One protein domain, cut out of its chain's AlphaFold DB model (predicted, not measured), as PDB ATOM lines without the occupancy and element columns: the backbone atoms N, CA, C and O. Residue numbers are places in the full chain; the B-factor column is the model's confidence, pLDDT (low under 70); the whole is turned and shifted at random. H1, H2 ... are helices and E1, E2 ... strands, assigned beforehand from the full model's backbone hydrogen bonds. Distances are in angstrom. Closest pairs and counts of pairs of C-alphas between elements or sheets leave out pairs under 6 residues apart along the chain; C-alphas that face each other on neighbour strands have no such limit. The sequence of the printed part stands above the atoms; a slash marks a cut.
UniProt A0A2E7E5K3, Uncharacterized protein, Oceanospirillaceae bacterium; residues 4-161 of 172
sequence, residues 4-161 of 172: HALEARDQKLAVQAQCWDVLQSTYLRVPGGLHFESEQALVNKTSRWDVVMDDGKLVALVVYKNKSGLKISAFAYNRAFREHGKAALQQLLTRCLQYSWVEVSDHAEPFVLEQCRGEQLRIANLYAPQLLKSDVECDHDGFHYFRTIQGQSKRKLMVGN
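This is residues 4 to 161 of the 172 residues of an uncharacterized protein of Oceanospirillaceae bacterium (UniProt A0A2E7E5K3). One strongly twisted sheet of seven strands runs through the length of this elongated domain, with helices over both faces. At one end H1 crosses one face of the part made by E1 to E4 and H3 covers the opposite face; at the other end the E6 and E7 hairpin extends the sheet, with H6 crossing E7 and H4 along E5. The 158 printed residues hold, in order, E1 H1 H2 E2 E3 E4 H3 E5 H4 H5 H6 E6 E7; the sheet's order is E1 E2 E3 E4 E5 E7 E6, mixed. The class is mixed, helices and strands; the whole is compact, with a radius of gyration of the C-alphas of 15.2 A and spans of 47 by 29 by 28 A.

E1, residues 4 to 6, is an edge strand antiparallel to E2, residues 48 to 54 (N 4 and O 51 2.8 A apart). E2, E3, residues 57 to 66, and E4, residues 70 to 77, form a meander, each strand antiparallel to the one before; N 52 and O 60, and N 63 and O 74, are 2.8 A apart. H1, residues 9 to 27, runs across the strands at a height of 8.2 A over the sheet. H2, residues 39 to 45, touches H1 at Trp 20 and Glu 39, their closest C-alphas, 5.9 A apart. H3, residues 79 to 96, is on the opposite face from H1; its Gly 85 and Val 59 of E3 have C-alphas 5.2 A apart, their closest. E4, H3 and E5, residues 101 to 104, make a strand-helix-strand unit, two parallel strands joined through a helix, with a right-handed crossover; N 72 and O 101 are 2.8 A apart. H4, residues 108 to 115, is on the same face as H3, along E5 at 9 degrees on the local plane. H5, residues 118 to 121, only grazes the sheet. H6, residues 125 to 132, lies over E7, residues 152 to 160, across it at 84 degrees on the local plane. E7 pairs with E6, residues 144 to 149, over residues 152 to 157 (N 154 and O 147 2.9 A) and with E5 over 157 to 160 (N 102 and O 159 2.9 A). Every O i to N i+4 pair is within hydrogen-bond range in H2 and H4, against 12 of 15 in H1, 12 of 14 in H3 and 2 of 4 in H6; H5 is too short for one.

E1 begins at C-alpha 4, (62.787, 44.750, 20.176). From first to last C-alpha, H1 spans 23.4 A, E3 26.5 A, H3 20.4 A and E7 24.2 A. E7 ends at C-alpha 160, (42.816, 43.438, 20.773).

The farthest C-alphas, of Asp 55 and His 140, are 47.4 A apart. The printed part has no cut; the links H1 to H2 and H6 to E6 are long, 11 residues each. No printed residue is under 70 in pLDDT.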
ATOM      1  N   HIS A   4      62.225  43.438  19.888       97.50
ATOM      2  CA  HIS A   4      62.787  44.750  20.176       97.50
ATOM      3  C   HIS A   4      61.692  45.806  20.022       97.50
ATOM      4  O   HIS A   4      61.106  45.942  18.949       97.50
ATOM      5  N   ALA A   5      61.412  46.542  21.097       97.81
ATOM      6  CA  ALA A   5      60.513  47.691  21.065       97.81
ATOM      7  C   ALA A   5      61.316  48.947  20.707       97.81
ATOM      8  O   ALA A   5      62.222  49.339  21.440       97.81
ATOM      9  N   LEU A   6      60.994  49.557  19.569       98.12
ATOM     10  CA  LEU A   6      61.660  50.732  19.019       98.12
ATOM     11  C   LEU A   6      60.735  51.941  19.161       98.12
ATOM     12  O   LEU A   6      59.743  52.078  18.439       98.12
ATOM     13  N   GLU A   7      61.051  52.820  20.103       96.44
ATOM     14  CA  GLU A   7      60.257  54.020  20.394       96.44
ATOM     15  C   GLU A   7      61.021  55.285  19.997       96.44
ATOM     16  O   GLU A   7      60.450  56.184  19.369       96.44
ATOM     17  N   ALA A   8      62.328  55.315  20.269       97.44
ATOM     18  CA  ALA A   8      63.187  56.426  19.899       97.44
ATOM     19  C   ALA A   8      63.363  56.509  18.378       97.44
ATOM     20  O   ALA A   8      63.411  55.502  17.668       97.44
ATOM     21  N   ARG A   9      63.495  57.738  17.873       97.31
ATOM     22  CA  ARG A   9      63.675  58.002  16.442       97.31
ATOM     23  C   ARG A   9      64.881  57.252  15.877       97.31
ATOM     24  O   ARG A   9      64.725  56.562  14.878       97.31
ATOM     25  N   ASP A  10      66.032  57.323  16.539       98.06
ATOM     26  CA  ASP A  10      67.282  56.734  16.037       98.06
ATOM     27  C   ASP A  10      67.213  55.207  15.942       98.06
ATOM     28  O   ASP A  10      67.710  54.616  14.985       98.06
ATOM     29  N   GLN A  11      66.496  54.564  16.870       98.19
ATOM     30  CA  GLN A  11      66.218  53.127  16.814       98.19
ATOM     31  C   GLN A  11      65.397  52.758  15.572       98.19
ATOM     32  O   GLN A  11      65.691  51.764  14.914       98.19
ATOM     33  N   LYS A  12      64.376  53.561  15.237       98.38
ATOM     34  CA  LYS A  12      63.558  53.352  14.031       98.38
ATOM     35  C   LYS A  12      64.376  53.605  12.766       98.38
ATOM     36  O   LYS A  12      64.325  52.786  11.856       98.38
ATOM     37  N   LEU A  13      65.156  54.691  12.728       98.19
ATOM     38  CA  LEU A  13      66.026  55.033  11.594       98.19
ATOM     39  C   LEU A  13      67.007  53.893  11.275       98.19
ATOM     40  O   LEU A  13      67.192  53.569  10.106       98.19
ATOM     41  N   ALA A  14      67.564  53.234  12.296       98.00
ATOM     42  CA  ALA A  14      68.516  52.134  12.124       98.00
ATOM     43  C   ALA A  14      67.953  50.915  11.366       98.00
ATOM     44  O   ALA A  14      68.717  50.164  10.763       98.00
ATOM     45  N   VAL A  15      66.630  50.707  11.375       98.06
ATOM     46  CA  VAL A  15      65.976  49.556  10.719       98.06
ATOM     47  C   VAL A  15      64.912  49.957   9.689       98.06
ATOM     48  O   VAL A  15      64.223  49.086   9.153       98.06
ATOM     49  N   GLN A  16      64.755  51.256   9.402       98.12
ATOM     50  CA  GLN A  16      63.624  51.779   8.625       98.12
ATOM     51  C   GLN A  16      63.539  51.190   7.218       98.12
ATOM     52  O   GLN A  16      62.445  50.829   6.793       98.12
ATOM     53  N   ALA A  17      64.682  51.034   6.540       98.38
ATOM     54  CA  ALA A  17      64.734  50.558   5.162       98.38
ATOM     55  C   ALA A  17      64.216  49.113   5.078       98.38
ATOM     56  O   ALA A  17      63.293  48.817   4.324       98.38
ATOM     57  N   GLN A  18      64.697  48.232   5.968       98.25
ATOM     58  CA  GLN A  18      64.217  46.848   6.044       98.25
ATOM     59  C   GLN A  18      62.718  46.778   6.374       98.25
ATOM     60  O   GLN A  18      61.982  45.979   5.793       98.25
ATOM     61  N   CYS A  19      62.253  47.613   7.310       98.31
ATOM     62  CA  CYS A  19      60.840  47.670   7.684       98.31
ATOM     63  C   CYS A  19      59.966  48.114   6.509       98.31
ATOM     64  O   CYS A  19      58.903  47.541   6.272       98.31
ATOM     65  N   TRP A  20      60.418  49.122   5.772       98.44
ATOM     66  CA  TRP A  20      59.713  49.666   4.627       98.44
ATOM     67  C   TRP A  20      59.602  48.677   3.479       98.44
ATOM     68  O   TRP A  20      58.494  48.467   2.993       98.44
ATOM     69  N   ASP A  21      60.691  48.006   3.112       97.94
ATOM     70  CA  ASP A  21      60.691  47.010   2.036       97.94
ATOM     71  C   ASP A  21      59.717  45.859   2.326       97.94
ATOM     72  O   ASP A  21      58.918  45.438   1.475       97.94
ATOM     73  N   VAL A  22      59.723  45.367   3.569       98.06
ATOM     74  CA  VAL A  22      58.816  44.302   4.011       98.06
ATOM     75  C   VAL A  22      57.357  44.776   4.018       98.06
ATOM     76  O   VAL A  22      56.465  44.036   3.590       98.06
ATOM     77  N   LEU A  23      57.088  46.008   4.455       98.00
ATOM     78  CA  LEU A  23      55.738  46.575   4.440       98.00
ATOM     79  C   LEU A  23      55.243  46.836   3.015       98.00
ATOM     80  O   LEU A  23      54.160  46.375   2.666       98.00
ATOM     81  N   GLN A  24      56.024  47.505   2.170       96.88
ATOM     82  CA  GLN A  24      55.679  47.775   0.770       96.88
ATOM     83  C   GLN A  24      55.340  46.482   0.025       96.88
ATOM     84  O   GLN A  24      54.270  46.364  -0.571       96.88
ATOM     85  N   SER A  25      56.202  45.466   0.125       95.50
ATOM     86  CA  SER A  25      55.969  44.174  -0.535       95.50
ATOM     87  C   SER A  25      54.735  43.431  -0.001       95.50
ATOM     88  O   SER A  25      54.038  42.754  -0.763       95.50
ATOM     89  N   THR A  26      54.428  43.569   1.293       94.94
ATOM     90  CA  THR A  26      53.240  42.962   1.912       94.94
ATOM     91  C   THR A  26      51.958  43.663   1.474       94.94
ATOM     92  O   THR A  26      50.993  42.998   1.094       94.94
ATOM     93  N   TYR A  27      51.954  44.995   1.483       94.00
ATOM     94  CA  TYR A  27      50.773  45.807   1.208       94.00
ATOM     95  C   TYR A  27      50.532  46.060  -0.285       94.00
ATOM     96  O   TYR A  27      49.443  46.498  -0.638       94.00
ATOM     97  N   LEU A  28      51.465  45.696  -1.176       92.88
ATOM     98  CA  LEU A  28      51.285  45.777  -2.633       92.88
ATOM     99  C   LEU A  28      50.025  45.040  -3.129       92.88
ATOM    100  O   LEU A  28      49.420  45.437  -4.118       92.88
ATOM    101  N   ARG A  29      49.632  43.958  -2.444       86.31
ATOM    102  CA  ARG A  29      48.449  43.144  -2.784       86.31
ATOM    103  C   ARG A  29      47.212  43.481  -1.951       86.31
ATOM    104  O   ARG A  29      46.174  42.855  -2.137       86.31
ATOM    105  N   VAL A  30      47.320  44.416  -1.009       87.50
ATOM    106  CA  VAL A  30      46.208  44.821  -0.147       87.50
ATOM    107  C   VAL A  30      45.484  45.982  -0.831       87.50
ATOM    108  O   VAL A  30      46.121  47.002  -1.096       87.50
ATOM    109  N   PRO A  31      44.171  45.890  -1.109       82.56
ATOM    110  CA  PRO A  31      43.419  47.022  -1.649       82.56
ATOM    111  C   PRO A  31      43.592  48.264  -0.759       82.56
ATOM    112  O   PRO A  31      43.412  48.179   0.455       82.56
ATOM    113  N   GLY A  32      43.949  49.418  -1.328       80.81
ATOM    114  CA  GLY A  32      44.274  50.649  -0.579       80.81
ATOM    115  C   GLY A  32      45.729  50.761  -0.084       80.81
ATOM    116  O   GLY A  32      46.144  51.826   0.367       80.81
ATOM    117  N   GLY A  33      46.521  49.695  -0.221       88.12
ATOM    118  CA  GLY A  33      47.969  49.715  -0.032       88.12
ATOM    119  C   GLY A  33      48.439  50.091   1.374       88.12
ATOM    120  O   GLY A  33      47.721  49.979   2.370       88.12
ATOM    121  N   LEU A  34      49.702  50.512   1.450       91.81
ATOM    122  CA  LEU A  34      50.321  50.995   2.678       91.81
ATOM    123  C   LEU A  34      49.940  52.466   2.900       91.81
ATOM    124  O   LEU A  34      50.152  53.312   2.038       91.81
ATOM    125  N   HIS A  35      49.423  52.804   4.082       87.44
ATOM    126  CA  HIS A  35      48.956  54.163   4.407       87.44
ATOM    127  C   HIS A  35      50.079  55.172   4.741       87.44
ATOM    128  O   HIS A  35      49.846  56.155   5.448       87.44
ATOM    129  N   PHE A  36      51.295  54.940   4.252       93.81
ATOM    130  CA  PHE A  36      52.455  55.807   4.448       93.81
ATOM    131  C   PHE A  36      53.050  56.150   3.082       93.81
ATOM    132  O   PHE A  36      53.167  55.278   2.230       93.81
ATOM    133  N   GLU A  37      53.416  57.414   2.870       92.94
ATOM    134  CA  GLU A  37      53.910  57.904   1.569       92.94
ATOM    135  C   GLU A  37      55.415  57.674   1.360       92.94
ATOM    136  O   GLU A  37      55.903  57.739   0.237       92.94
ATOM    137  N   SER A  38      56.159  57.416   2.438       96.62
ATOM    138  CA  SER A  38      57.605  57.182   2.417       96.62
ATOM    139  C   SER A  38      58.088  56.520   3.711       96.62
ATOM    140  O   SER A  38      57.396  56.552   4.735       96.62
ATOM    141  N   GLU A  39      59.320  56.005   3.691       96.94
ATOM    142  CA  GLU A  39      60.066  55.564   4.883       96.94
ATOM    143  C   GLU A  39      60.068  56.627   5.978       96.94
ATOM    144  O   GLU A  39      59.776  56.369   7.148       96.94
ATOM    145  N   GLN A  40      60.337  57.869   5.579       97.81
ATOM    146  CA  GLN A  40      60.416  58.978   6.513       97.81
ATOM    147  C   GLN A  40      59.052  59.282   7.138       97.81
ATOM    148  O   GLN A  40      58.971  59.580   8.334       97.81
ATOM    149  N   ALA A  41      57.975  59.175   6.356       97.38
ATOM    150  CA  ALA A  41      56.618  59.316   6.862       97.38
ATOM    151  C   ALA A  41      56.243  58.172   7.813       97.38
ATOM    152  O   ALA A  41      55.587  58.441   8.820       97.38
ATOM    153  N   LEU A  42      56.682  56.935   7.548       98.06
ATOM    154  CA  LEU A  42      56.509  55.809   8.467       98.06
ATOM    155  C   LEU A  42      57.140  56.132   9.827       98.06
ATOM    156  O   LEU A  42      56.452  56.044  10.839       98.06
ATOM    157  N   VAL A  43      58.397  56.587   9.868       98.12
ATOM    158  CA  VAL A  43      59.082  56.966  11.122       98.12
ATOM    159  C   VAL A  43      58.369  58.111  11.841       98.12
ATOM    160  O   VAL A  43      58.172  58.051  13.053       98.12
ATOM    161  N   ASN A  44      57.961  59.147  11.104       96.88
ATOM    162  CA  ASN A  44      57.401  60.369  11.688       96.88
ATOM    163  C   ASN A  44      55.965  60.198  12.200       96.88
ATOM    164  O   ASN A  44      55.585  60.829  13.183       96.88
ATOM    165  N   LYS A  45      55.148  59.380  11.526       96.88
ATOM    166  CA  LYS A  45      53.706  59.250  11.807       96.88
ATOM    167  C   LYS A  45      53.381  58.106  12.778       96.88
ATOM    168  O   LYS A  45      52.207  57.856  13.052       96.88
ATOM    169  N   THR A  46      54.389  57.395  13.284       97.88
ATOM    170  CA  THR A  46      54.215  56.205  14.134       97.88
ATOM    171  C   THR A  46      54.923  56.368  15.473       97.88
ATOM    172  O   THR A  46      56.007  56.945  15.576       97.88
ATOM    173  N   SER A  47      54.305  55.857  16.535       96.31
ATOM    174  CA  SER A  47      54.800  56.040  17.901       96.31
ATOM    175  C   SER A  47      55.843  54.996  18.278       96.31
ATOM    176  O   SER A  47      56.871  55.340  18.853       96.31
ATOM    177  N   ARG A  48      55.622  53.740  17.897       97.56
ATOM    178  CA  ARG A  48      56.430  52.590  18.308       97.56
ATOM    179  C   ARG A  48      56.433  51.537  17.214       97.56
ATOM    180  O   ARG A  48      55.401  51.387  16.558       97.56
ATOM    181  N   TRP A  49      57.524  50.789  17.068       98.62
ATOM    182  CA  TRP A  49      57.581  49.541  16.298       98.62
ATOM    183  C   TRP A  49      58.019  48.401  17.214       98.62
ATOM    184  O   TRP A  49      58.979  48.560  17.957       98.62
ATOM    185  N   ASP A  50      57.347  47.258  17.155       98.62
ATOM    186  CA  ASP A  50      57.888  46.019  17.713       98.62
ATOM    187  C   ASP A  50      58.448  45.195  16.554       98.62
ATOM    188  O   ASP A  50      57.722  44.897  15.604       98.62
ATOM    189  N   VAL A  51      59.733  44.846  16.620       98.62
ATOM    190  CA  VAL A  51      60.422  44.097  15.562       98.62
ATOM    191  C   VAL A  51      61.038  42.812  16.095       98.62
ATOM    192  O   VAL A  51      61.483  42.738  17.241       98.62
ATOM    193  N   VAL A  52      61.087  41.801  15.236       98.56
ATOM    194  CA  VAL A  52      61.860  40.577  15.438       98.56
ATOM    195  C   VAL A  52      63.038  40.614  14.482       98.56
ATOM    196  O   VAL A  52      62.834  40.727  13.272       98.56
ATOM    197  N   MET A  53      64.244  40.490  15.028       97.56
ATOM    198  CA  MET A  53      65.486  40.447  14.260       97.56
ATOM    199  C   MET A  53      66.135  39.068  14.393       97.56
ATOM    200  O   MET A  53      66.108  38.477  15.474       97.56
ATOM    201  N   ASP A  54      66.736  38.588  13.312       95.81
ATOM    202  CA  ASP A  54      67.590  37.401  13.279       95.81
ATOM    203  C   ASP A  54      68.824  37.714  12.428       95.81
ATOM    204  O   ASP A  54      68.691  38.151  11.286       95.81
ATOM    205  N   ASP A  55      70.012  37.585  13.019       94.38
ATOM    206  CA  ASP A  55      71.300  37.931  12.395       94.38
ATOM    207  C   ASP A  55      71.297  39.302  11.673       94.38
ATOM    208  O   ASP A  55      71.618  39.441  10.492       94.38
ATOM    209  N   GLY A  56      70.810  40.337  12.369       95.06
ATOM    210  CA  GLY A  56      70.716  41.707  11.841       95.06
ATOM    211  C   GLY A  56      69.639  41.930  10.767       95.06
ATOM    212  O   GLY A  56      69.463  43.060  10.298       95.06
ATOM    213  N   LYS A  57      68.880  40.892  10.400       97.19
ATOM    214  CA  LYS A  57      67.798  40.958   9.413       97.19
ATOM    215  C   LYS A  57      66.434  40.981  10.080       97.19
ATOM    216  O   LYS A  57      66.176  40.264  11.042       97.19
ATOM    217  N   LEU A  58      65.533  41.779   9.524       98.31
ATOM    218  CA  LEU A  58      64.150  41.839   9.963       98.31
ATOM    219  C   LEU A  58      63.403  40.558   9.578       98.31
ATOM    220  O   LEU A  58      63.329  40.203   8.398       98.31
ATOM    221  N   VAL A  59      62.799  39.910  10.572       98.50
ATOM    222  CA  VAL A  59      61.964  38.710  10.416       98.50
ATOM    223  C   VAL A  59      60.483  39.080  10.396       98.50
ATOM    224  O   VAL A  59      59.752  38.646   9.508       98.50
ATOM    225  N   ALA A  60      60.031  39.899  11.350       98.69
ATOM    226  CA  ALA A  60      58.643  40.348  11.467       98.69
ATOM    227  C   ALA A  60      58.552  41.711  12.155       98.69
ATOM    228  O   ALA A  60      59.437  42.076  12.930       98.69
ATOM    229  N   LEU A  61      57.474  42.453  11.888       98.69
ATOM    230  CA  LEU A  61      57.222  43.741  12.527       98.69
ATOM    231  C   LEU A  61      55.741  44.034  12.762       98.69
ATOM    232  O   LEU A  61      54.874  43.627  11.986       98.69
ATOM    233  N   VAL A  62      55.490  44.826  13.802       98.75
ATOM    234  CA  VAL A  62      54.217  45.482  14.110       98.75
ATOM    235  C   VAL A  62      54.485  46.968  14.340       98.75
ATOM    236  O   VAL A  62      55.347  47.352  15.126       98.75
ATOM    237  N   VAL A  63      53.732  47.817  13.649       98.62
ATOM    238  CA  VAL A  63      53.863  49.275  13.672       98.62
ATOM    239  C   VAL A  63      52.648  49.877  14.358       98.62
ATOM    240  O   VAL A  63      51.514  49.588  13.970       98.62
ATOM    241  N   TYR A  64      52.878  50.772  15.317       97.81
ATOM    242  CA  TYR A  64      51.824  51.415  16.093       97.81
ATOM    243  C   TYR A  64      51.718  52.913  15.831       97.81
ATOM    244  O   TYR A  64      52.707  53.613  15.601       97.81
ATOM    245  N   LYS A  65      50.504  53.429  16.003       95.19
ATOM    246  CA  LYS A  65      50.234  54.847  16.230       95.19
ATOM    247  C   LYS A  65      49.431  55.026  17.509       95.19
ATOM    248  O   LYS A  65      48.685  54.133  17.911       95.19
ATOM    249  N   ASN A  66      49.544  56.202  18.114       92.81
ATOM    250  CA  ASN A  66      48.693  56.554  19.239       92.81
ATOM    251  C   ASN A  66      47.309  56.970  18.720       92.81
ATOM    252  O   ASN A  66      47.169  57.982  18.030       92.81
ATOM    253  N   LYS A  67      46.292  56.156  19.001       91.75
ATOM    254  CA  LYS A  67      44.889  56.437  18.692       91.75
ATOM    255  C   LYS A  67      44.023  55.681  19.691       91.75
ATOM    256  O   LYS A  67      43.791  54.494  19.503       91.75
ATOM    257  N   SER A  68      43.579  56.369  20.743       90.19
ATOM    258  CA  SER A  68      42.848  55.750  21.862       90.19
ATOM    259  C   SER A  68      43.615  54.533  22.404       90.19
ATOM    260  O   SER A  68      43.124  53.408  22.396       90.19
ATOM    261  N   GLY A  69      44.881  54.770  22.768       90.88
ATOM    262  CA  GLY A  69      45.860  53.734  23.089       90.88
ATOM    263  C   GLY A  69      46.746  53.351  21.902       90.88
ATOM    264  O   GLY A  69      46.818  54.059  20.891       90.88
ATOM    265  N   LEU A  70      47.457  52.228  22.033       94.06
ATOM    266  CA  LEU A  70      48.298  51.697  20.962       94.06
ATOM    267  C   LEU A  70      47.431  51.020  19.906       94.06
ATOM    268  O   LEU A  70      46.913  49.923  20.112       94.06
ATOM    269  N   LYS A  71      47.323  51.668  18.751       96.31
ATOM    270  CA  LYS A  71      46.677  51.101  17.578       96.31
ATOM    271  C   LYS A  71      47.725  50.583  16.606       96.31
ATOM    272  O   LYS A  71      48.528  51.369  16.101       96.31
ATOM    273  N   ILE A  72      47.665  49.303  16.268       97.88
ATOM    274  CA  ILE A  72      48.444  48.718  15.180       97.88
ATOM    275  C   ILE A  72      47.960  49.332  13.860       97.88
ATOM    276  O   ILE A  72      46.787  49.239  13.491       97.88
ATOM    277  N   SER A  73      48.864  50.009  13.159       96.38
ATOM    278  CA  SER A  73      48.611  50.601  11.842       96.38
ATOM    279  C   SER A  73      49.109  49.737  10.693       96.38
ATOM    280  O   SER A  73      48.572  49.856   9.596       96.38
ATOM    281  N   ALA A  74      50.128  48.911  10.932       97.69
ATOM    282  CA  ALA A  74      50.630  47.965   9.950       97.69
ATOM    283  C   ALA A  74      51.349  46.797  10.629       97.69
ATOM    284  O   ALA A  74      51.880  46.950  11.729       97.69
ATOM    285  N   PHE A  75      51.385  45.646   9.970       98.44
ATOM    286  CA  PHE A  75      52.175  44.497  10.401       98.44
ATOM    287  C   PHE A  75      52.559  43.646   9.192       98.44
ATOM    288  O   PHE A  75      51.832  43.609   8.200       98.44
ATOM    289  N   ALA A  76      53.709  42.984   9.259       98.12
ATOM    290  CA  ALA A  76      54.193  42.131   8.180       98.12
ATOM    291  C   ALA A  76      55.295  41.179   8.661       98.12
ATOM    292  O   ALA A  76      55.795  41.276   9.783       98.12
ATOM    293  N   TYR A  77      55.685  40.257   7.786       98.31
ATOM    294  CA  TYR A  77      56.877  39.440   7.959       98.31
ATOM    295  C   TYR A  77      57.692  39.394   6.677       98.31
ATOM    296  O   TYR A  77      57.163  39.515   5.569       98.31
ATOM    297  N   ASN A  78      58.992  39.194   6.837       97.69
ATOM    298  CA  ASN A  78      59.908  39.049   5.731       97.69
ATOM    299  C   ASN A  78      59.758  37.655   5.109       97.69
ATOM    300  O   ASN A  78      60.109  36.637   5.708       97.69
ATOM    301  N   ARG A  79      59.250  37.607   3.874       95.69
ATOM    302  CA  ARG A  79      58.988  36.352   3.153       95.69
ATOM    303  C   ARG A  79      60.249  35.547   2.834       95.69
ATOM    304  O   ARG A  79      60.128  34.349   2.589       95.69
ATOM    305  N   ALA A  80      61.442  36.147   2.901       97.06
ATOM    306  CA  ALA A  80      62.702  35.409   2.803       97.06
ATOM    307  C   ALA A  80      62.844  34.353   3.918       97.06
ATOM    308  O   ALA A  80      63.430  33.299   3.687       97.06
ATOM    309  N   PHE A  81      62.225  34.589   5.083       96.44
ATOM    310  CA  PHE A  81      62.177  33.649   6.208       96.44
ATOM    311  C   PHE A  81      61.008  32.649   6.131       96.44
ATOM    312  O   PHE A  81      60.874  31.801   7.011       96.44
ATOM    313  N   ARG A  82      60.158  32.710   5.093       95.62
ATOM    314  CA  ARG A  82      59.044  31.769   4.846       95.62
ATOM    315  C   ARG A  82      58.197  31.510   6.108       95.62
ATOM    316  O   ARG A  82      57.767  32.458   6.764       95.62
ATOM    317  N   GLU A  83      57.980  30.241   6.457       96.38
ATOM    318  CA  GLU A  83      57.202  29.817   7.626       96.38
ATOM    319  C   GLU A  83      57.779  30.326   8.949       96.38
ATOM    320  O   GLU A  83      57.017  30.637   9.860       96.38
ATOM    321  N   HIS A  84      59.102  30.497   9.050       96.56
ATOM    322  CA  HIS A  84      59.706  31.089  10.244       96.56
ATOM    323  C   HIS A  84      59.257  32.544  10.426       96.56
ATOM    324  O   HIS A  84      58.852  32.934  11.519       96.56
ATOM    325  N   GLY A  85      59.239  33.329   9.343       97.62
ATOM    326  CA  GLY A  85      58.743  34.706   9.366       97.62
ATOM    327  C   GLY A  85      57.258  34.787   9.727       97.62
ATOM    328  O   GLY A  85      56.856  35.611  10.551       97.62
ATOM    329  N   LYS A  86      56.442  33.888   9.169       97.62
ATOM    330  CA  LYS A  86      55.012  33.814   9.489       97.62
ATOM    331  C   LYS A  86      54.773  33.450  10.957       97.62
ATOM    332  O   LYS A  86      53.997  34.129  11.628       97.62
ATOM    333  N   ALA A  87      55.462  32.430  11.470       98.06
ATOM    334  CA  ALA A  87      55.372  32.018  12.870       98.06
ATOM    335  C   ALA A  87      55.847  33.130  13.821       98.06
ATOM    336  O   ALA A  87      55.219  33.378  14.851       98.06
ATOM    337  N   ALA A  88      56.909  33.852  13.449       98.31
ATOM    338  CA  ALA A  88      57.386  35.012  14.190       98.31
ATOM    339  C   ALA A  88      56.320  36.111  14.275       98.31
ATOM    340  O   ALA A  88      56.044  36.621  15.361       98.31
ATOM    341  N   LEU A  89      55.665  36.441  13.156       98.56
ATOM    342  CA  LEU A  89      54.576  37.415  13.146       98.56
ATOM    343  C   LEU A  89      53.372  36.949  13.969       98.56
ATOM    344  O   LEU A  89      52.796  37.754  14.693       98.56
ATOM    345  N   GLN A  90      53.005  35.670  13.893       98.31
ATOM    346  CA  GLN A  90      51.911  35.105  14.681       98.31
ATOM    347  C   GLN A  90      52.167  35.265  16.187       98.31
ATOM    348  O   GLN A  90      51.308  35.759  16.922       98.31
ATOM    349  N   GLN A  91      53.364  34.891  16.651       98.06
ATOM    350  CA  GLN A  91      53.764  35.047  18.052       98.06
ATOM    351  C   GLN A  91      53.816  36.521  18.461       98.06
ATOM    352  O   GLN A  91      53.343  36.881  19.542       98.06
ATOM    353  N   LEU A  92      54.356  37.375  17.584       98.38
ATOM    354  CA  LEU A  92      54.429  38.811  17.806       98.38
ATOM    355  C   LEU A  92      53.024  39.401  17.970       98.38
ATOM    356  O   LEU A  92      52.733  39.944  19.027       98.38
ATOM    357  N   LEU A  93      52.121  39.215  17.005       98.44
ATOM    358  CA  LEU A  93      50.746  39.722  17.077       98.44
ATOM    359  C   LEU A  93      49.978  39.171  18.278       98.44
ATOM    360  O   LEU A  93      49.320  39.946  18.967       98.44
ATOM    361  N   THR A  94      50.105  37.874  18.579       97.62
ATOM    362  CA  THR A  94      49.467  37.264  19.761       97.62
ATOM    363  C   THR A  94      49.851  38.007  21.041       97.62
ATOM    364  O   THR A  94      49.000  38.266  21.894       97.62
ATOM    365  N   ARG A  95      51.128  38.386  21.170       96.44
ATOM    366  CA  ARG A  95      51.629  39.202  22.282       96.44
ATOM    367  C   ARG A  95      51.131  40.645  22.191       96.44
ATOM    368  O   ARG A  95      50.665  41.181  23.194       96.44
ATOM    369  N   CYS A  96      51.231  41.273  21.022       96.75
ATOM    370  CA  CYS A  96      50.887  42.678  20.810       96.75
ATOM    371  C   CYS A  96      49.418  42.973  21.119       96.75
ATOM    372  O   CYS A  96      49.108  43.968  21.776       96.75
ATOM    373  N   LEU A  97      48.506  42.092  20.707       96.81
ATOM    374  CA  LEU A  97      47.062  42.258  20.899       96.81
ATOM    375  C   LEU A  97      46.639  42.248  22.380       96.81
ATOM    376  O   LEU A  97      45.550  42.711  22.701       96.81
ATOM    377  N   GLN A  98      47.503  41.805  23.302       94.50
ATOM    378  CA  GLN A  98      47.243  41.876  24.748       94.50
ATOM    379  C   GLN A  98      47.289  43.310  25.307       94.50
ATOM    380  O   GLN A  98      46.779  43.557  26.400       94.50
ATOM    381  N   TYR A  99      47.918  44.254  24.597       93.88
ATOM    382  CA  TYR A  99      48.108  45.646  25.042       93.88
ATOM    383  C   TYR A  99      47.864  46.697  23.950       93.88
ATOM    384  O   TYR A  99      48.144  47.881  24.147       93.88
ATOM    385  N   SER A 100      47.395  46.269  22.784       96.44
ATOM    386  CA  SER A 100      47.113  47.117  21.632       96.44
ATOM    387  C   SER A 100      45.878  46.605  20.906       96.44
ATOM    388  O   SER A 100      45.357  45.540  21.238       96.44
ATOM    389  N   TRP A 101      45.418  47.345  19.905       97.50
ATOM    390  CA  TRP A 101      44.291  46.944  19.073       97.50
ATOM    391  C   TRP A 101      44.540  47.234  17.592       97.50
ATOM    392  O   TRP A 101      45.375  48.068  17.237       97.50
ATOM    393  N   VAL A 102      43.819  46.549  16.710       97.88
ATOM    394  CA  VAL A 102      43.955  46.660  15.252       97.88
ATOM    395  C   VAL A 102      42.586  46.664  14.579       97.88
ATOM    396  O   VAL A 102      41.647  46.061  15.087       97.88
ATOM    397  N   GLU A 103      42.479  47.338  13.430       97.00
ATOM    398  CA  GLU A 103      41.370  47.122  12.491       97.00
ATOM    399  C   GLU A 103      41.827  46.112  11.428       97.00
ATOM    400  O   GLU A 103      42.780  46.397  10.695       97.00
ATOM    401  N   VAL A 104      41.152  44.973  11.304       97.00
ATOM    402  CA  VAL A 104      41.411  43.966  10.261       97.00
ATOM    403  C   VAL A 104      40.256  43.873   9.261       97.00
ATOM    404  O   VAL A 104      39.155  44.352   9.521       97.00
ATOM    405  N   SER A 105      40.564  43.348   8.076       94.69
ATOM    406  CA  SER A 105      39.628  42.964   7.010       94.69
ATOM    407  C   SER A 105      40.320  41.981   6.069       94.69
ATOM    408  O   SER A 105      41.540  41.792   6.161       94.69
ATOM    409  N   ASP A 106      39.575  41.431   5.111       92.00
ATOM    410  CA  ASP A 106      40.118  40.639   4.004       92.00
ATOM    411  C   ASP A 106      41.014  39.503   4.534       92.00
ATOM    412  O   ASP A 106      40.672  38.844   5.507       92.00
ATOM    413  N   HIS A 107      42.199  39.289   3.956       93.31
ATOM    414  CA  HIS A 107      43.137  38.254   4.401       93.31
ATOM    415  C   HIS A 107      43.716  38.463   5.809       93.31
ATOM    416  O   HIS A 107      44.203  37.506   6.412       93.31
ATOM    417  N   ALA A 108      43.707  39.693   6.332       95.75
ATOM    418  CA  ALA A 108      44.228  39.970   7.669       95.75
ATOM    419  C   ALA A 108      43.287  39.457   8.766       95.75
ATOM    420  O   ALA A 108      43.755  39.084   9.838       95.75
ATOM    421  N   GLU A 109      41.982  39.434   8.500       97.44
ATOM    422  CA  GLU A 109      40.960  39.041   9.467       97.44
ATOM    423  C   GLU A 109      41.059  37.568   9.896       97.44
ATOM    424  O   GLU A 109      41.350  37.345  11.074       97.44
ATOM    425  N   PRO A 110      40.949  36.561   9.002       97.69
ATOM    426  CA  PRO A 110      41.063  35.163   9.408       97.69
ATOM    427  C   PRO A 110      42.451  34.860   9.986       97.69
ATOM    428  O   PRO A 110      42.569  34.137  10.970       97.69
ATOM    429  N   PHE A 111      43.518  35.487   9.474       97.75
ATOM    430  CA  PHE A 111      44.857  35.322  10.046       97.75
ATOM    431  C   PHE A 111      44.938  35.789  11.509       97.75
ATOM    432  O   PHE A 111      45.494  35.087  12.358       97.75
ATOM    433  N   VAL A 112      44.384  36.962  11.826       98.38
ATOM    434  CA  VAL A 112      44.401  37.485  13.197       98.38
ATOM    435  C   VAL A 112      43.473  36.684  14.110       98.38
ATOM    436  O   VAL A 112      43.882  36.336  15.221       98.38
ATOM    437  N   LEU A 113      42.264  36.354  13.656       98.00
ATOM    438  CA  LEU A 113      41.287  35.625  14.465       98.00
ATOM    439  C   LEU A 113      41.740  34.199  14.773       98.00
ATOM    440  O   LEU A 113      41.798  33.817  15.944       98.00
ATOM    441  N   GLU A 114      42.124  33.452  13.741       97.56
ATOM    442  CA  GLU A 114      42.397  32.019  13.841       97.56
ATOM    443  C   GLU A 114      43.822  31.739  14.318       97.56
ATOM    444  O   GLU A 114      44.044  30.823  15.108       97.56
ATOM    445  N   GLN A 115      44.807  32.525  13.865       97.31
ATOM    446  CA  GLN A 115      46.218  32.222  14.137       97.31
ATOM    447  C   GLN A 115      46.793  33.060  15.278       97.31
ATOM    448  O   GLN A 115      47.686  32.595  15.983       97.31
ATOM    449  N   CYS A 116      46.274  34.262  15.526       97.19
ATOM    450  CA  CYS A 116      46.846  35.183  16.520       97.19
ATOM    451  C   CYS A 116      46.019  35.288  17.810       97.19
ATOM    452  O   CYS A 116      46.162  36.258  18.556       97.19
ATOM    453  N   ARG A 117      45.140  34.306  18.071       95.12
ATOM    454  CA  ARG A 117      44.179  34.299  19.193       95.12
ATOM    455  C   ARG A 117      43.244  35.517  19.208       95.12
ATOM    456  O   ARG A 117      42.722  35.881  20.262       95.12
ATOM    457  N   GLY A 118      43.028  36.144  18.051       95.19
ATOM    458  CA  GLY A 118      42.205  37.342  17.923       95.19
ATOM    459  C   GLY A 118      40.732  37.104  18.248       95.19
ATOM    460  O   GLY A 118      40.061  38.020  18.709       95.19
ATOM    461  N   GLU A 119      40.248  35.872  18.093       95.50
ATOM    462  CA  GLU A 119      38.855  35.504  18.368       95.50
ATOM    463  C   GLU A 119      38.406  35.843  19.801       95.50
ATOM    464  O   GLU A 119      37.302  36.341  20.014       95.50
ATOM    465  N   GLN A 120      39.299  35.653  20.778       93.81
ATOM    466  CA  GLN A 120      39.059  35.946  22.201       93.81
ATOM    467  C   GLN A 120      39.158  37.445  22.527       93.81
ATOM    468  O   GLN A 120      38.882  37.853  23.652       93.81
ATOM    469  N   LEU A 121      39.602  38.253  21.564       96.25
ATOM    470  CA  LEU A 121      39.915  39.672  21.716       96.25
ATOM    471  C   LEU A 121      39.090  40.540  20.760       96.25
ATOM    472  O   LEU A 121      39.470  41.678  20.484       96.25
ATOM    473  N   ARG A 122      37.991  40.018  20.205       96.44
ATOM    474  CA  ARG A 122      37.090  40.810  19.363       96.44
ATOM    475  C   ARG A 122      36.479  41.945  20.182       96.44
ATOM    476  O   ARG A 122      36.023  41.746  21.304       96.44
ATOM    477  N   ILE A 123      36.461  43.135  19.599       95.81
ATOM    478  CA  ILE A 123      35.880  44.332  20.203       95.81
ATOM    479  C   ILE A 123      34.537  44.575  19.520       95.81
ATOM    480  O   ILE A 123      34.474  44.608  18.291       95.81
ATOM    481  N   ALA A 124      33.474  44.751  20.306       96.38
ATOM    482  CA  ALA A 124      32.144  45.011  19.761       96.38
ATOM    483  C   ALA A 124      32.135  46.280  18.889       96.38
ATOM    484  O   ALA A 124      32.774  47.287  19.223       96.38
ATOM    485  N   ASN A 125      31.393  46.246  17.782       97.06
ATOM    486  CA  ASN A 125      31.360  47.339  16.805       97.06
ATOM    487  C   ASN A 125      30.826  48.658  17.382       97.06
ATOM    488  O   ASN A 125      31.251  49.722  16.940       97.06
ATOM    489  N   LEU A 126      29.998  48.608  18.428       96.38
ATOM    490  CA  LEU A 126      29.480  49.791  19.119       96.38
ATOM    491  C   LEU A 126      30.585  50.687  19.711       96.38
ATOM    492  O   LEU A 126      30.368  51.880  19.908       96.38
ATOM    493  N   TYR A 127      31.789  50.149  19.954       94.88
ATOM    494  CA  TYR A 127      32.944  50.928  20.424       94.88
ATOM    495  C   TYR A 127      33.730  51.601  19.292       94.88
ATOM    496  O   TYR A 127      34.621  52.415  19.554       94.88
ATOM    497  N   ALA A 128      33.435  51.280  18.028       95.44
ATOM    498  CA  ALA A 128      34.192  51.785  16.888       95.44
ATOM    499  C   ALA A 128      34.149  53.316  16.784       95.44
ATOM    500  O   ALA A 128      35.230  53.894  16.630       95.44
ATOM    501  N   PRO A 129      33.000  54.008  16.957       93.88
ATOM    502  CA  PRO A 129      32.979  55.465  16.900       93.88
ATOM    503  C   PRO A 129      33.904  56.120  17.928       93.88
ATOM    504  O   PRO A 129      34.631  57.066  17.618       93.88
ATOM    505  N   GLN A 130      33.956  55.558  19.137       93.06
ATOM    506  CA  GLN A 130      34.788  56.061  20.227       93.06
ATOM    507  C   GLN A 130      36.287  55.833  19.967       93.06
ATOM    508  O   GLN A 130      37.103  56.748  20.114       93.06
ATOM    509  N   LEU A 131      36.669  54.623  19.552       92.56
ATOM    510  CA  LEU A 131      38.065  54.282  19.259       92.56
ATOM    511  C   LEU A 131      38.581  55.003  18.007       92.56
ATOM    512  O   LEU A 131      39.753  55.390  17.923       92.56
ATOM    513  N   LEU A 132      37.709  55.212  17.021       92.75
ATOM    514  CA  LEU A 132      38.059  55.845  15.757       92.75
ATOM    515  C   LEU A 132      37.911  57.362  15.766       92.75
ATOM    516  O   LEU A 132      38.561  57.992  14.924       92.75
ATOM    517  N   LYS A 133      37.152  57.934  16.708       92.50
ATOM    518  CA  LYS A 133      36.762  59.353  16.717       92.50
ATOM    519  C   LYS A 133      36.142  59.762  15.376       92.50
ATOM    520  O   LYS A 133      36.563  60.740  14.765       92.50
ATOM    521  N   SER A 134      35.257  58.914  14.865       92.19
ATOM    522  CA  SER A 134      34.629  59.030  13.548       92.19
ATOM    523  C   SER A 134      33.369  58.192  13.537       92.19
ATOM    524  O   SER A 134      33.378  57.102  14.103       92.19
ATOM    525  N   ASP A 135      32.350  58.639  12.819       92.50
ATOM    526  CA  ASP A 135      31.152  57.834  12.619       92.50
ATOM    527  C   ASP A 135      31.466  56.588  11.787       92.50
ATOM    528  O   ASP A 135      32.345  56.600  10.913       92.50
ATOM    529  N   VAL A 136      30.759  55.504  12.102       96.12
ATOM    530  CA  VAL A 136      30.787  54.239  11.368       96.12
ATOM    531  C   VAL A 136      29.386  53.643  11.314       96.12
ATOM    532  O   VAL A 136      28.558  53.908  12.183       96.12
ATOM    533  N   GLU A 137      29.145  52.797  10.324       97.50
ATOM    534  CA  GLU A 137      27.913  52.019  10.217       97.50
ATOM    535  C   GLU A 137      28.146  50.633  10.825       97.50
ATOM    536  O   GLU A 137      28.992  49.880  10.345       97.50
ATOM    537  N   CYS A 138      27.449  50.303  11.911       97.62
ATOM    538  CA  CYS A 138      27.605  49.009  12.575       97.62
ATOM    539  C   CYS A 138      26.878  47.904  11.801       97.62
ATOM    540  O   CYS A 138      25.725  48.071  11.418       97.62
ATOM    541  N   ASP A 139      27.545  46.765  11.623       97.50
ATOM    542  CA  ASP A 139      26.934  45.544  11.099       97.50
ATOM    543  C   ASP A 139      26.076  44.861  12.187       97.50
ATOM    544  O   ASP A 139      26.265  45.067  13.392       97.50
ATOM    545  N   HIS A 140      25.134  44.017  11.779       97.06
ATOM    546  CA  HIS A 140      24.187  43.356  12.679       97.06
ATOM    547  C   HIS A 140      24.811  42.228  13.512       97.06
ATOM    548  O   HIS A 140      24.214  41.793  14.494       97.06
ATOM    549  N   ASP A 141      26.014  41.765  13.161       97.19
ATOM    550  CA  ASP A 141      26.709  40.698  13.893       97.19
ATOM    551  C   ASP A 141      27.360  41.148  15.214       97.19
ATOM    552  O   ASP A 141      27.933  40.330  15.934       97.19
ATOM    553  N   GLY A 142      27.280  42.445  15.531       96.81
ATOM    554  CA  GLY A 142      27.788  43.033  16.772       96.81
ATOM    555  C   GLY A 142      29.303  43.255  16.815       96.81
ATOM    556  O   GLY A 142      29.805  43.796  17.800       96.81
ATOM    557  N   PHE A 143      30.046  42.894  15.767       97.50
ATOM    558  CA  PHE A 143      31.510  42.977  15.742       97.50
ATOM    559  C   PHE A 143      32.059  43.746  14.545       97.50
ATOM    560  O   PHE A 143      33.038  44.484  14.686       97.50
ATOM    561  N   HIS A 144      31.422  43.630  13.387       98.56
ATOM    562  CA  HIS A 144      31.863  44.314  12.184       98.56
ATOM    563  C   HIS A 144      31.202  45.677  12.018       98.56
ATOM    564  O   HIS A 144      30.133  45.959  12.553       98.56
ATOM    565  N   TYR A 145      31.854  46.547  11.263       98.12
ATOM    566  CA  TYR A 145      31.318  47.843  10.865       98.12
ATOM    567  C   TYR A 145      31.876  48.239   9.503       98.12
ATOM    568  O   TYR A 145      32.932  47.760   9.077       98.12
ATOM    569  N   PHE A 146      31.183  49.141   8.826       97.25
ATOM    570  CA  PHE A 146      31.596  49.716   7.561       97.25
ATOM    571  C   PHE A 146      32.141  51.122   7.776       97.25
ATOM    572  O   PHE A 146      31.615  51.922   8.554       97.25
ATOM    573  N   ARG A 147      33.233  51.430   7.076       93.56
ATOM    574  CA  ARG A 147      33.778  52.787   7.008       93.56
ATOM    575  C   ARG A 147      34.466  53.049   5.685       93.56
ATOM    576  O   ARG A 147      35.076  52.155   5.096       93.56
ATOM    577  N   THR A 148      34.464  54.310   5.283       89.50
ATOM    578  CA  THR A 148      35.173  54.752   4.084       89.50
ATOM    579  C   THR A 148      36.659  54.948   4.380       89.50
ATOM    580  O   THR A 148      37.051  55.667   5.303       89.50
ATOM    581  N   ILE A 149      37.513  54.302   3.591       82.94
ATOM    582  CA  ILE A 149      38.968  54.458   3.614       82.94
ATOM    583  C   ILE A 149      39.411  54.709   2.174       82.94
ATOM    584  O   ILE A 149      39.188  53.863   1.316       82.94
ATOM    585  N   GLN A 150      40.017  55.872   1.908       79.38
ATOM    586  CA  GLN A 150      40.445  56.281   0.556       79.38
ATOM    587  C   GLN A 150      39.321  56.152  -0.495       79.38
ATOM    588  O   GLN A 150      39.523  55.620  -1.581       79.38
ATOM    589  N   GLY A 151      38.109  56.597  -0.145       84.00
ATOM    590  CA  GLY A 151      36.942  56.546  -1.034       84.00
ATOM    591  C   GLY A 151      36.289  55.166  -1.177       84.00
ATOM    592  O   GLY A 151      35.271  55.057  -1.850       84.00
ATOM    593  N   GLN A 152      36.820  54.124  -0.531       85.62
ATOM    594  CA  GLN A 152      36.257  52.774  -0.574       85.62
ATOM    595  C   GLN A 152      35.577  52.426   0.748       85.62
ATOM    596  O   GLN A 152      36.201  52.532   1.807       85.62
ATOM    597  N   SER A 153      34.320  51.979   0.691       91.88
ATOM    598  CA  SER A 153      33.665  51.363   1.848       91.88
ATOM    599  C   SER A 153      34.327  50.020   2.142       91.88
ATOM    600  O   SER A 153      34.501  49.194   1.245       91.88
ATOM    601  N   LYS A 154      34.738  49.816   3.393       92.75
ATOM    602  CA  LYS A 154      35.360  48.576   3.851       92.75
ATOM    603  C   LYS A 154      34.667  48.072   5.098       92.75
ATOM    604  O   LYS A 154      34.531  48.824   6.065       92.75
ATOM    605  N   ARG A 155      34.331  46.784   5.084       96.19
ATOM    606  CA  ARG A 155      33.947  46.031   6.275       96.19
ATOM    607  C   ARG A 155      35.189  45.801   7.132       96.19
ATOM    608  O   ARG A 155      36.237  45.417   6.609       96.19
ATOM    609  N   LYS A 156      35.104  46.116   8.417       97.31
ATOM    610  CA  LYS A 156      36.220  46.084   9.362       97.31
ATOM    611  C   LYS A 156      35.806  45.395  10.648       97.31
ATOM    612  O   LYS A 156      34.663  45.516  11.070       97.31
ATOM    613  N   LEU A 157      36.779  44.751  11.278       97.88
ATOM    614  CA  LEU A 157      36.685  44.178  12.611       97.88
ATOM    615  C   LEU A 157      37.769  44.783  13.501       97.88
ATOM    616  O   LEU A 157      38.918  44.924  13.074       97.88
ATOM    617  N   MET A 158      37.426  45.117  14.742       97.81
ATOM    618  CA  MET A 158      38.406  45.522  15.747       97.81
ATOM    619  C   MET A 158      38.787  44.338  16.631       97.81
ATOM    620  O   MET A 158      37.924  43.635  17.153       97.81
ATOM    621  N   VAL A 159      40.090  44.144  16.820       98.00
ATOM    622  CA  VAL A 159      40.641  43.058  17.639       98.00
ATOM    623  C   VAL A 159      41.737  43.600  18.549       98.00
ATOM    624  O   VAL A 159      42.580  44.379  18.101       98.00
ATOM    625  N   GLY A 160      41.756  43.168  19.806       96.31
ATOM    626  CA  GLY A 160      42.816  43.438  20.773       96.31
ATOM    627  C   GLY A 160      42.290  43.989  22.094       96.31
ATOM    628  O   GLY A 160      41.133  43.800  22.456       96.31
ATOM    629  N   ASN A 161      43.157  44.685  22.822       91.50
ATOM    630  CA  ASN A 161      42.860  45.240  24.134       91.50
ATOM    631  C   ASN A 161      43.080  46.763  24.147       91.50
ATOM    632  O   ASN A 161      44.204  47.225  24.380       91.50
TER     633      ASN A 161